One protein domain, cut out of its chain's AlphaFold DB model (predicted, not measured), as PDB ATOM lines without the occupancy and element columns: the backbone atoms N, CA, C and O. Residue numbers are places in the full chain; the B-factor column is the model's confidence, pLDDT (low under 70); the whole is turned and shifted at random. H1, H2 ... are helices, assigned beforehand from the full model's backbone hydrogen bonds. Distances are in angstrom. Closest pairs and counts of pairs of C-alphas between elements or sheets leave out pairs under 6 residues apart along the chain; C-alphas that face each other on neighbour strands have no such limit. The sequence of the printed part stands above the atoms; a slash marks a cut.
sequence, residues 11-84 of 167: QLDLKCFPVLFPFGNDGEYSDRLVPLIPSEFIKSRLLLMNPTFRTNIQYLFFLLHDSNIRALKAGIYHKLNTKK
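Overview. This is residues 11 to 84 of the 167 residues of the protein "ATP-dependent DNA helicase" of Aphis craccivora (UniProt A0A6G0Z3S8). One long helix, H4, runs out of a small body as a straight arm; its first part sits in the body with the short helices H1, H2 and H3 and a long loop, residues 17 to 37. H1 and H2 lie on different sides of that first part, H3 makes a corner with H4 where H4 begins, and residues 71 to 84 stick out free. The printed part has 74 residues, with four named helices in the order H1, H2, H3, H4 and no named strand: all helix. It is loose, with a radius of gyration of the C-alphas of 14.6 A, and elongated, spanning 47 by 29 by 22 A.

Along the chain. H1, residues 12 to 16, begins at C-alpha 12 (1.064, -44.548, -11.646) and is 6.0 A long. H2, residues 38 to 46, is 12.4 A long. H3, residues 52 to 55, measures 5.4 A. H4, residues 57 to 82, runs 37.4 A from C-alpha 57 (-7.708, -51.782, -24.143) to C-alpha 82 (19.941, -27.627, -31.149).

Arrangement. H1 and H4 are near each other, with 6 pairs of C-alphas within 10 A. H1 is apart from H2 and H3. H2 and H4 are close but not clearly touching, their closest C-alphas those of Ile 42 and Leu 63, 7.4 A apart; they run opposite ways at a shallow tilt of 14 degrees. H2 and H3 touch only at the corner, the closest C-alphas being those of Leu 46 and Arg 54, 5.3 A. H3 and H4 only just touch, only at the corner, with 3 pairs of C-alphas within 8 A, the closest those of Arg 54 and Leu 60, 6.9 A. In H1, H2 and H4 every O i to N i+4 pair is within hydrogen-bond range; H3 is too short for such a pair, and 0 of its 1 O i to N i+3 pair is within range.

Size, cuts and confidence. The C-alphas farthest apart are those of Asn 50 and Lys 84, 47.8 A. The printed part has no cut. The link from H1 to H2 is long, 21 residues. Mean pLDDT of the printed part is 87.6, and residues 82 to 84 are under 70.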
ATOM      1  N   GLN A  11       4.675 -44.742  -9.229       79.75
ATOM      2  CA  GLN A  11       3.988 -45.984  -9.601       79.75
ATOM      3  C   GLN A  11       2.543 -45.779 -10.095       79.75
ATOM      4  O   GLN A  11       1.592 -46.417  -9.631       79.75
ATOM      5  N   LEU A  12       2.365 -44.853 -11.042       85.75
ATOM      6  CA  LEU A  12       1.064 -44.548 -11.646       85.75
ATOM      7  C   LEU A  12       0.402 -45.776 -12.292       85.75
ATOM      8  O   LEU A  12      -0.804 -45.966 -12.169       85.75
ATOM      9  N   ASP A  13       1.186 -46.626 -12.950       86.62
ATOM     10  CA  ASP A  13       0.717 -47.845 -13.608       86.62
ATOM     11  C   ASP A  13       0.091 -48.845 -12.624       86.62
ATOM     12  O   ASP A  13      -0.989 -49.378 -12.885       86.62
ATOM     13  N   LEU A  14       0.720 -49.034 -11.463       89.62
ATOM     14  CA  LEU A  14       0.239 -49.922 -10.404       89.62
ATOM     15  C   LEU A  14      -1.068 -49.409  -9.783       89.62
ATOM     16  O   LEU A  14      -1.988 -50.184  -9.532       89.62
ATOM     17  N   LYS A  15      -1.171 -48.089  -9.582       88.06
ATOM     18  CA  LYS A  15      -2.351 -47.441  -8.984       88.06
ATOM     19  C   LYS A  15      -3.542 -47.380  -9.937       88.06
ATOM     20  O   LYS A  15      -4.677 -47.564  -9.508       88.06
ATOM     21  N   CYS A  16      -3.303 -47.115 -11.221       89.25
ATOM     22  CA  CYS A  16      -4.367 -46.991 -12.217       89.25
ATOM     23  C   CYS A  16      -4.950 -48.343 -12.640       89.25
ATOM     24  O   CYS A  16      -6.112 -48.399 -13.042       89.25
ATOM     25  N   PHE A  17      -4.174 -49.429 -12.550       91.88
ATOM     26  CA  PHE A  17      -4.587 -50.749 -13.027       91.88
ATOM     27  C   PHE A  17      -4.457 -51.842 -11.951       91.88
ATOM     28  O   PHE A  17      -3.764 -52.840 -12.175       91.88
ATOM     29  N   PRO A  18      -5.180 -51.737 -10.819       90.81
ATOM     30  CA  PRO A  18      -5.107 -52.726  -9.737       90.81
ATOM     31  C   PRO A  18      -5.557 -54.127 -10.180       90.81
ATOM     32  O   PRO A  18      -5.096 -55.131  -9.651       90.81
ATOM     33  N   VAL A  19      -6.417 -54.218 -11.202       90.62
ATOM     34  CA  VAL A  19      -6.849 -55.498 -11.795       90.62
ATOM     35  C   VAL A  19      -5.703 -56.205 -12.527       90.62
ATOM     36  O   VAL A  19      -5.631 -57.431 -12.525       90.62
ATOM     37  N   LEU A  20      -4.805 -55.444 -13.162       90.56
ATOM     38  CA  LEU A  20      -3.644 -55.991 -13.871       90.56
ATOM     39  C   LEU A  20      -2.460 -56.235 -12.932       90.56
ATOM     40  O   LEU A  20      -1.654 -57.129 -13.186       90.56
ATOM     41  N   PHE A  21      -2.391 -55.485 -11.831       91.00
ATOM     42  CA  PHE A  21      -1.369 -55.616 -10.800       91.00
ATOM     43  C   PHE A  21      -1.992 -55.856  -9.413       91.00
ATOM     44  O   PHE A  21      -1.937 -54.971  -8.559       91.00
ATOM     45  N   PRO A  22      -2.538 -57.058  -9.137       87.62
ATOM     46  CA  PRO A  22      -3.247 -57.332  -7.880       87.62
ATOM     47  C   PRO A  22      -2.389 -57.149  -6.625       87.62
ATOM     48  O   PRO A  22      -2.896 -56.790  -5.568       87.62
ATOM     49  N   PHE A  23      -1.082 -57.390  -6.745       87.94
ATOM     50  CA  PHE A  23      -0.124 -57.269  -5.645       87.94
ATOM     51  C   PHE A  23       0.587 -55.912  -5.605       87.94
ATOM     52  O   PHE A  23       1.415 -55.704  -4.728       87.94
ATOM     53  N   GLY A  24       0.318 -55.012  -6.560       85.62
ATOM     54  CA  GLY A  24       0.999 -53.716  -6.645       85.62
ATOM     55  C   GLY A  24       2.514 -53.806  -6.880       85.62
ATOM     56  O   GLY A  24       3.226 -52.851  -6.598       85.62
ATOM     57  N   ASN A  25       3.006 -54.935  -7.401       84.75
ATOM     58  CA  ASN A  25       4.430 -55.191  -7.620       84.75
ATOM     59  C   ASN A  25       4.789 -55.193  -9.115       84.75
ATOM     60  O   ASN A  25       3.929 -55.368  -9.980       84.75
ATOM     61  N   ASP A  26       6.081 -55.031  -9.413       84.12
ATOM     62  CA  ASP A  26       6.656 -55.098 -10.765       84.12
ATOM     63  C   ASP A  26       6.148 -54.044 -11.764       84.12
ATOM     64  O   ASP A  26       6.144 -54.296 -12.979       84.12
ATOM     65  N   GLY A  27       5.769 -52.858 -11.290       87.12
ATOM     66  CA  GLY A  27       5.490 -51.707 -12.155       87.12
ATOM     67  C   GLY A  27       6.701 -51.281 -12.992       87.12
ATOM     68  O   GLY A  27       7.824 -51.745 -12.790       87.12
ATOM     69  N   GLU A  28       6.500 -50.392 -13.953       86.19
ATOM     70  CA  GLU A  28       7.557 -49.963 -14.872       86.19
ATOM     71  C   GLU A  28       8.778 -49.390 -14.135       86.19
ATOM     72  O   GLU A  28       9.916 -49.721 -14.462       86.19
ATOM     73  N   TYR A  29       8.525 -48.593 -13.098       85.44
ATOM     74  CA  TYR A  29       9.539 -47.887 -12.311       85.44
ATOM     75  C   TYR A  29       9.966 -48.641 -11.041       85.44
ATOM     76  O   TYR A  29      10.468 -48.030 -10.105       85.44
ATOM     77  N   SER A  30       9.721 -49.951 -10.959       85.38
ATOM     78  CA  SER A  30      10.191 -50.756  -9.826       85.38
ATOM     79  C   SER A  30      11.708 -50.949  -9.874       85.38
ATOM     80  O   SER A  30      12.251 -51.194 -10.956       85.38
ATOM     81  N   ASP A  31      12.366 -50.979  -8.717       84.25
ATOM     82  CA  ASP A  31      13.776 -51.363  -8.625       84.25
ATOM     83  C   ASP A  31      13.967 -52.828  -9.048       84.25
ATOM     84  O   ASP A  31      13.318 -53.740  -8.533       84.25
ATOM     85  N   ARG A  32      14.851 -53.058 -10.024       85.62
ATOM     86  CA  ARG A  32      15.166 -54.385 -10.578       85.62
ATOM     87  C   ARG A  32      16.672 -54.602 -10.579       85.62
ATOM     88  O   ARG A  32      17.437 -53.656 -10.736       85.62
ATOM     89  N   LEU A  33      17.090 -55.866 -10.489       87.88
ATOM     90  CA  LEU A  33      18.504 -56.257 -10.606       87.88
ATOM     91  C   LEU A  33      19.098 -55.885 -11.971       87.88
ATOM     92  O   LEU A  33      20.254 -55.480 -12.055       87.88
ATOM     93  N   VAL A  34      18.299 -56.023 -13.033       88.31
ATOM     94  CA  VAL A  34      18.650 -55.599 -14.390       88.31
ATOM     95  C   VAL A  34      17.710 -54.461 -14.784       88.31
ATOM     96  O   VAL A  34      16.493 -54.680 -14.807       88.31
ATOM     97  N   PRO A  35      18.231 -53.256 -15.075       87.31
ATOM     98  CA  PRO A  35      17.398 -52.148 -15.514       87.31
ATOM     99  C   PRO A  35      16.818 -52.468 -16.892       87.31
ATOM    100  O   PRO A  35      17.545 -52.839 -17.812       87.31
ATOM    101  N   LEU A  36      15.501 -52.322 -17.028       88.69
ATOM    102  CA  LEU A  36      14.796 -52.516 -18.290       88.69
ATOM    103  C   LEU A  36      14.552 -51.171 -18.958       88.69
ATOM    104  O   LEU A  36      14.136 -50.205 -18.315       88.69
ATOM    105  N   ILE A  37      14.753 -51.121 -20.271       91.06
ATOM    106  CA  ILE A  37      14.348 -49.960 -21.060       91.06
ATOM    107  C   ILE A  37      12.807 -49.945 -21.121       91.06
ATOM    108  O   ILE A  37      12.194 -51.007 -21.251       91.06
ATOM    109  N   PRO A  38      12.140 -48.775 -21.105       89.94
ATOM    110  CA  PRO A  38      10.677 -48.688 -21.189       89.94
ATOM    111  C   PRO A  38      10.052 -49.503 -22.332       89.94
ATOM    112  O   PRO A  38       9.022 -50.154 -22.171       89.94
ATOM    113  N   SER A  39      10.702 -49.526 -23.498       91.06
ATOM    114  CA  SER A  39      10.244 -50.310 -24.649       91.06
ATOM    115  C   SER A  39      10.349 -51.821 -24.420       91.06
ATOM    116  O   SER A  39       9.501 -52.570 -24.905       91.06
ATOM    117  N   GLU A  40      11.355 -52.282 -23.677       92.25
ATOM    118  CA  GLU A  40      11.521 -53.684 -23.286       92.25
ATOM    119  C   GLU A  40      10.502 -54.083 -22.226       92.25
ATOM    120  O   GLU A  40       9.897 -55.149 -22.338       92.25
ATOM    121  N   PHE A  41      10.232 -53.202 -21.258       92.31
ATOM    122  CA  PHE A  41       9.164 -53.405 -20.286       92.31
ATOM    123  C   PHE A  41       7.807 -53.568 -20.982       92.31
ATOM    124  O   PHE A  41       7.130 -54.577 -20.776       92.31
ATOM    125  N   ILE A  42       7.445 -52.647 -21.883       92.88
ATOM    126  CA  ILE A  42       6.203 -52.730 -22.666       92.88
ATOM    127  C   ILE A  42       6.146 -54.044 -23.453       92.88
ATOM    128  O   ILE A  42       5.144 -54.758 -23.389       92.88
ATOM    129  N   LYS A  43       7.227 -54.416 -24.152       93.19
ATOM    130  CA  LYS A  43       7.298 -55.693 -24.881       93.19
ATOM    131  C   LYS A  43       7.087 -56.890 -23.959       93.19
ATOM    132  O   LYS A  43       6.308 -57.769 -24.308       93.19
ATOM    133  N   SER A  44       7.722 -56.915 -22.789       91.69
ATOM    134  CA  SER A  44       7.582 -58.014 -21.824       91.69
ATOM    135  C   SER A  44       6.134 -58.193 -21.355       91.69
ATOM    136  O   SER A  44       5.655 -59.321 -21.248       91.69
ATOM    137  N   ARG A  45       5.396 -57.088 -21.162       90.94
ATOM    138  CA  ARG A  45       3.977 -57.109 -20.777       90.94
ATOM    139  C   ARG A  45       3.071 -57.554 -21.920       90.94
ATOM    140  O   ARG A  45       2.132 -58.307 -21.686       90.94
ATOM    141  N   LEU A  46       3.361 -57.137 -23.150       92.44
ATOM    142  CA  LEU A  46       2.582 -57.527 -24.330       92.44
ATOM    143  C   LEU A  46       2.841 -58.969 -24.782       92.44
ATOM    144  O   LEU A  46       1.935 -59.604 -25.315       92.44
ATOM    145  N   LEU A  47       4.057 -59.479 -24.583       93.12
ATOM    146  CA  LEU A  47       4.477 -60.832 -24.972       93.12
ATOM    147  C   LEU A  47       4.297 -61.864 -23.856       93.12
ATOM    148  O   LEU A  47       4.700 -63.017 -24.010       93.12
ATOM    149  N   LEU A  48       3.705 -61.464 -22.732       90.25
ATOM    150  CA  LEU A  48       3.426 -62.369 -21.633       90.25
ATOM    151  C   LEU A  48       2.523 -63.519 -22.110       90.25
ATOM    152  O   LEU A  48       1.585 -63.313 -22.884       90.25
ATOM    153  N   MET A  49       2.774 -64.730 -21.599       90.81
ATOM    154  CA  MET A  49       1.940 -65.903 -21.892       90.81
ATOM    155  C   MET A  49       0.469 -65.657 -21.532       90.81
ATOM    156  O   MET A  49      -0.433 -66.085 -22.249       90.81
ATOM    157  N   ASN A  50       0.224 -64.942 -20.429       89.56
ATOM    158  CA  ASN A  50      -1.118 -64.544 -20.036       89.56
ATOM    159  C   ASN A  50      -1.570 -63.311 -20.848       89.56
ATOM    160  O   ASN A  50      -0.919 -62.266 -20.776       89.56
ATOM    161  N   PRO A  51      -2.696 -63.392 -21.584       91.38
ATOM    162  CA  PRO A  51      -3.148 -62.308 -22.443       91.38
ATOM    163  C   PRO A  51      -3.739 -61.097 -21.702       91.38
ATOM    164  O   PRO A  51      -4.021 -60.103 -22.363       91.38
ATOM    165  N   THR A  52      -3.910 -61.131 -20.376       91.12
ATOM    166  CA  THR A  52      -4.577 -60.070 -19.590       91.12
ATOM    167  C   THR A  52      -4.113 -58.650 -19.927       91.12
ATOM    168  O   THR A  52      -4.942 -57.765 -20.147       91.12
ATOM    169  N   PHE A  53      -2.800 -58.433 -20.028       91.25
ATOM    170  CA  PHE A  53      -2.216 -57.125 -20.347       91.25
ATOM    171  C   PHE A  53      -2.494 -56.681 -21.790       91.25
ATOM    172  O   PHE A  53      -2.766 -55.509 -22.035       91.25
ATOM    173  N   ARG A  54      -2.461 -57.609 -22.752       92.81
ATOM    174  CA  ARG A  54      -2.672 -57.323 -24.183       92.81
ATOM    175  C   ARG A  54      -4.147 -57.269 -24.586       92.81
ATOM    176  O   ARG A  54      -4.458 -56.730 -25.640       92.81
ATOM    177  N   THR A  55      -5.054 -57.810 -23.776       93.75
ATOM    178  CA  THR A  55      -6.504 -57.718 -24.006       93.75
ATOM    179  C   THR A  55      -7.128 -56.481 -23.369       93.75
ATOM    180  O   THR A  55      -8.210 -56.066 -23.773       93.75
ATOM    181  N   ASN A  56      -6.472 -55.876 -22.374       94.12
ATOM    182  CA  ASN A  56      -6.985 -54.680 -21.721       94.12
ATOM    183  C   ASN A  56      -6.716 -53.427 -22.576       94.12
ATOM    184  O   ASN A  56      -5.611 -52.889 -22.609       94.12
ATOM    185  N   ILE A  57      -7.765 -52.939 -23.239       94.19
ATOM    186  CA  ILE A  57      -7.708 -51.782 -24.143       94.19
ATOM    187  C   ILE A  57      -7.281 -50.498 -23.412       94.19
ATOM    188  O   ILE A  57      -6.490 -49.723 -23.945       94.19
ATOM    189  N   GLN A  58      -7.769 -50.271 -22.188       94.19
ATOM    190  CA  GLN A  58      -7.429 -49.070 -21.416       94.19
ATOM    191  C   GLN A  58      -5.935 -49.039 -21.081       94.19
ATOM    192  O   GLN A  58      -5.289 -47.999 -21.213       94.19
ATOM    193  N   TYR A  59      -5.374 -50.193 -20.722       93.56
ATOM    194  CA  TYR A  59      -3.946 -50.332 -20.463       93.56
ATOM    195  C   TYR A  59      -3.105 -50.125 -21.728       93.56
ATOM    196  O   TYR A  59      -2.103 -49.414 -21.690       93.56
ATOM    197  N   LEU A  60      -3.537 -50.658 -22.876       93.88
ATOM    198  CA  LEU A  60      -2.864 -50.411 -24.156       93.88
ATOM    199  C   LEU A  60      -2.833 -48.922 -24.523       93.88
ATOM    200  O   LEU A  60      -1.790 -48.418 -24.940       93.88
ATOM    201  N   PHE A  61      -3.948 -48.206 -24.348       94.38
ATOM    202  CA  PHE A  61      -3.988 -46.764 -24.593       94.38
ATOM    203  C   PHE A  61      -3.121 -45.982 -23.613       94.38
ATOM    204  O   PHE A  61      -2.469 -45.026 -24.028       94.38
ATOM    205  N   PHE A  62      -3.067 -46.402 -22.350       93.38
ATOM    206  CA  PHE A  62      -2.158 -45.826 -21.365       93.38
ATOM    207  C   PHE A  62      -0.692 -45.972 -21.799       93.38
ATOM    208  O   PHE A  62       0.016 -44.970 -21.883       93.38
ATOM    209  N   LEU A  63      -0.261 -47.183 -22.175       92.75
ATOM    210  CA  LEU A  63       1.103 -47.431 -22.657       92.75
ATOM    211  C   LEU A  63       1.421 -46.651 -23.942       92.75
ATOM    212  O   LEU A  63       2.515 -46.105 -24.090       92.75
ATOM    213  N   LEU A  64       0.468 -46.571 -24.876       92.38
ATOM    214  CA  LEU A  64       0.625 -45.794 -26.106       92.38
ATOM    215  C   LEU A  64       0.769 -44.297 -25.811       92.38
ATOM    216  O   LEU A  64       1.637 -43.635 -26.381       92.38
ATOM    217  N   HIS A  65      -0.082 -43.762 -24.936       91.88
ATOM    218  CA  HIS A  65      -0.042 -42.361 -24.540       91.88
ATOM    219  C   HIS A  65       1.296 -42.019 -23.892       91.88
ATOM    220  O   HIS A  65       1.959 -41.067 -24.299       91.88
ATOM    221  N   ASP A  66       1.727 -42.830 -22.937       90.81
ATOM    222  CA  ASP A  66       2.989 -42.632 -22.250       90.81
ATOM    223  C   ASP A  66       4.197 -42.724 -23.212       90.81
ATOM    224  O   ASP A  66       5.055 -41.833 -23.224       90.81
ATOM    225  N   SER A  67       4.211 -43.702 -24.128       90.44
ATOM    226  CA  SER A  67       5.220 -43.784 -25.195       90.44
ATOM    227  C   SER A  67       5.249 -42.520 -26.067       90.44
ATOM    228  O   SER A  67       6.327 -42.036 -26.426       90.44
ATOM    229  N   ASN A  68       4.084 -41.960 -26.408       90.75
ATOM    230  CA  ASN A  68       3.981 -40.722 -27.183       90.75
ATOM    231  C   ASN A  68       4.517 -39.515 -26.402       90.75
ATOM    232  O   ASN A  68       5.257 -38.701 -26.956       90.75
ATOM    233  N   ILE A  69       4.204 -39.415 -25.107       90.06
ATOM    234  CA  ILE A  69       4.724 -38.359 -24.231       90.06
ATOM    235  C   ILE A  69       6.252 -38.438 -24.131       90.06
ATOM    236  O   ILE A  69       6.917 -37.404 -24.209       90.06
ATOM    237  N   ARG A  70       6.837 -39.637 -24.018       88.88
ATOM    238  CA  ARG A  70       8.303 -39.813 -24.031       88.88
ATOM    239  C   ARG A  70       8.919 -39.377 -25.358       88.88
ATOM    240  O   ARG A  70       9.913 -38.651 -25.348       88.88
ATOM    241  N   ALA A  71       8.317 -39.760 -26.485       88.25
ATOM    242  CA  ALA A  71       8.776 -39.347 -27.812       88.25
ATOM    243  C   ALA A  71       8.740 -37.817 -27.983       88.25
ATOM    244  O   ALA A  71       9.713 -37.226 -28.460       88.25
ATOM    245  N   LEU A  72       7.665 -37.169 -27.521       88.56
ATOM    246  CA  LEU A  72       7.528 -35.711 -27.522       88.56
ATOM    247  C   LEU A  72       8.577 -35.041 -26.633       88.56
ATOM    248  O   LEU A  72       9.280 -34.150 -27.103       88.56
ATOM    249  N   LYS A  73       8.743 -35.495 -25.384       87.88
ATOM    250  CA  LYS A  73       9.771 -34.978 -24.462       87.88
ATOM    251  C   LYS A  73      11.168 -35.067 -25.080       87.88
ATOM    252  O   LYS A  73      11.911 -34.091 -25.047       87.88
ATOM    253  N   ALA A  74      11.503 -36.199 -25.702       85.62
ATOM    254  CA  ALA A  74      12.784 -36.390 -26.376       85.62
ATOM    255  C   ALA A  74      12.959 -35.466 -27.596       85.62
ATOM    256  O   ALA A  74      14.054 -34.953 -27.827       85.62
ATOM    257  N   GLY A  75      11.900 -35.248 -28.384       82.50
ATOM    258  CA  GLY A  75      11.913 -34.313 -29.513       82.50
ATOM    259  C   GLY A  75      12.092 -32.860 -29.066       82.50
ATOM    260  O   GLY A  75      12.965 -32.164 -29.583       82.50
ATOM    261  N   ILE A  76      11.331 -32.427 -28.057       83.62
ATOM    262  CA  ILE A  76      11.437 -31.093 -27.452       83.62
ATOM    263  C   ILE A  76      12.845 -30.874 -26.898       83.62
ATOM    264  O   ILE A  76      13.471 -29.864 -27.205       83.62
ATOM    265  N   TYR A  77      13.373 -31.835 -26.137       82.94
ATOM    266  CA  TYR A  77      14.720 -31.753 -25.573       82.94
ATOM    267  C   TYR A  77      15.792 -31.606 -26.658       82.94
ATOM    268  O   TYR A  77      16.631 -30.708 -26.588       82.94
ATOM    269  N   HIS A  78      15.735 -32.444 -27.698       79.62
ATOM    270  CA  HIS A  78      16.656 -32.351 -28.827       79.62
ATOM    271  C   HIS A  78      16.564 -30.977 -29.499       79.62
ATOM    272  O   HIS A  78      17.587 -30.356 -29.776       79.62
ATOM    273  N   LYS A  79      15.350 -30.459 -29.713       76.12
ATOM    274  CA  LYS A  79      15.144 -29.149 -30.333       76.12
ATOM    275  C   LYS A  79      15.712 -28.008 -29.484       76.12
ATOM    276  O   LYS A  79      16.441 -27.167 -30.012       76.12
ATOM    277  N   LEU A  80      15.428 -28.008 -28.183       75.00
ATOM    278  CA  LEU A  80      15.958 -27.025 -27.236       75.00
ATOM    279  C   LEU A  80      17.491 -27.036 -27.212       75.00
ATOM    280  O   LEU A  80      18.108 -25.976 -27.187       75.00
ATOM    281  N   ASN A  81      18.111 -28.215 -27.300       71.75
ATOM    282  CA  ASN A  81      19.567 -28.325 -27.359       71.75
ATOM    283  C   ASN A  81      20.161 -27.888 -28.705       71.75
ATOM    284  O   ASN A  81      21.237 -27.301 -28.710       71.75
ATOM    285  N   THR A  82      19.474 -28.111 -29.832       68.00
ATOM    286  CA  THR A  82      19.941 -27.627 -31.149       68.00
ATOM    287  C   THR A  82      19.882 -26.106 -31.288       68.00
ATOM    288  O   THR A  82      20.702 -25.534 -31.995       68.00
ATOM    289  N   LYS A  83      18.939 -25.442 -30.601       61.44
ATOM    290  CA  LYS A  83      18.805 -23.976 -30.576       61.44
ATOM    291  C   LYS A  83      19.645 -23.301 -29.485       61.44
ATOM    292  O   LYS A  83      19.445 -22.113 -29.251       61.44
ATOM    293  N   LYS A  84      20.613 -23.986 -28.856       55.50
ATOM    294  CA  LYS A  84      21.709 -23.297 -28.148       55.50
ATOM    295  C   LYS A  84      22.607 -22.582 -29.171       55.50
ATOM    296  O   LYS A  84      23.778 -22.908 -29.325       55.50
TER     297      LYS A  84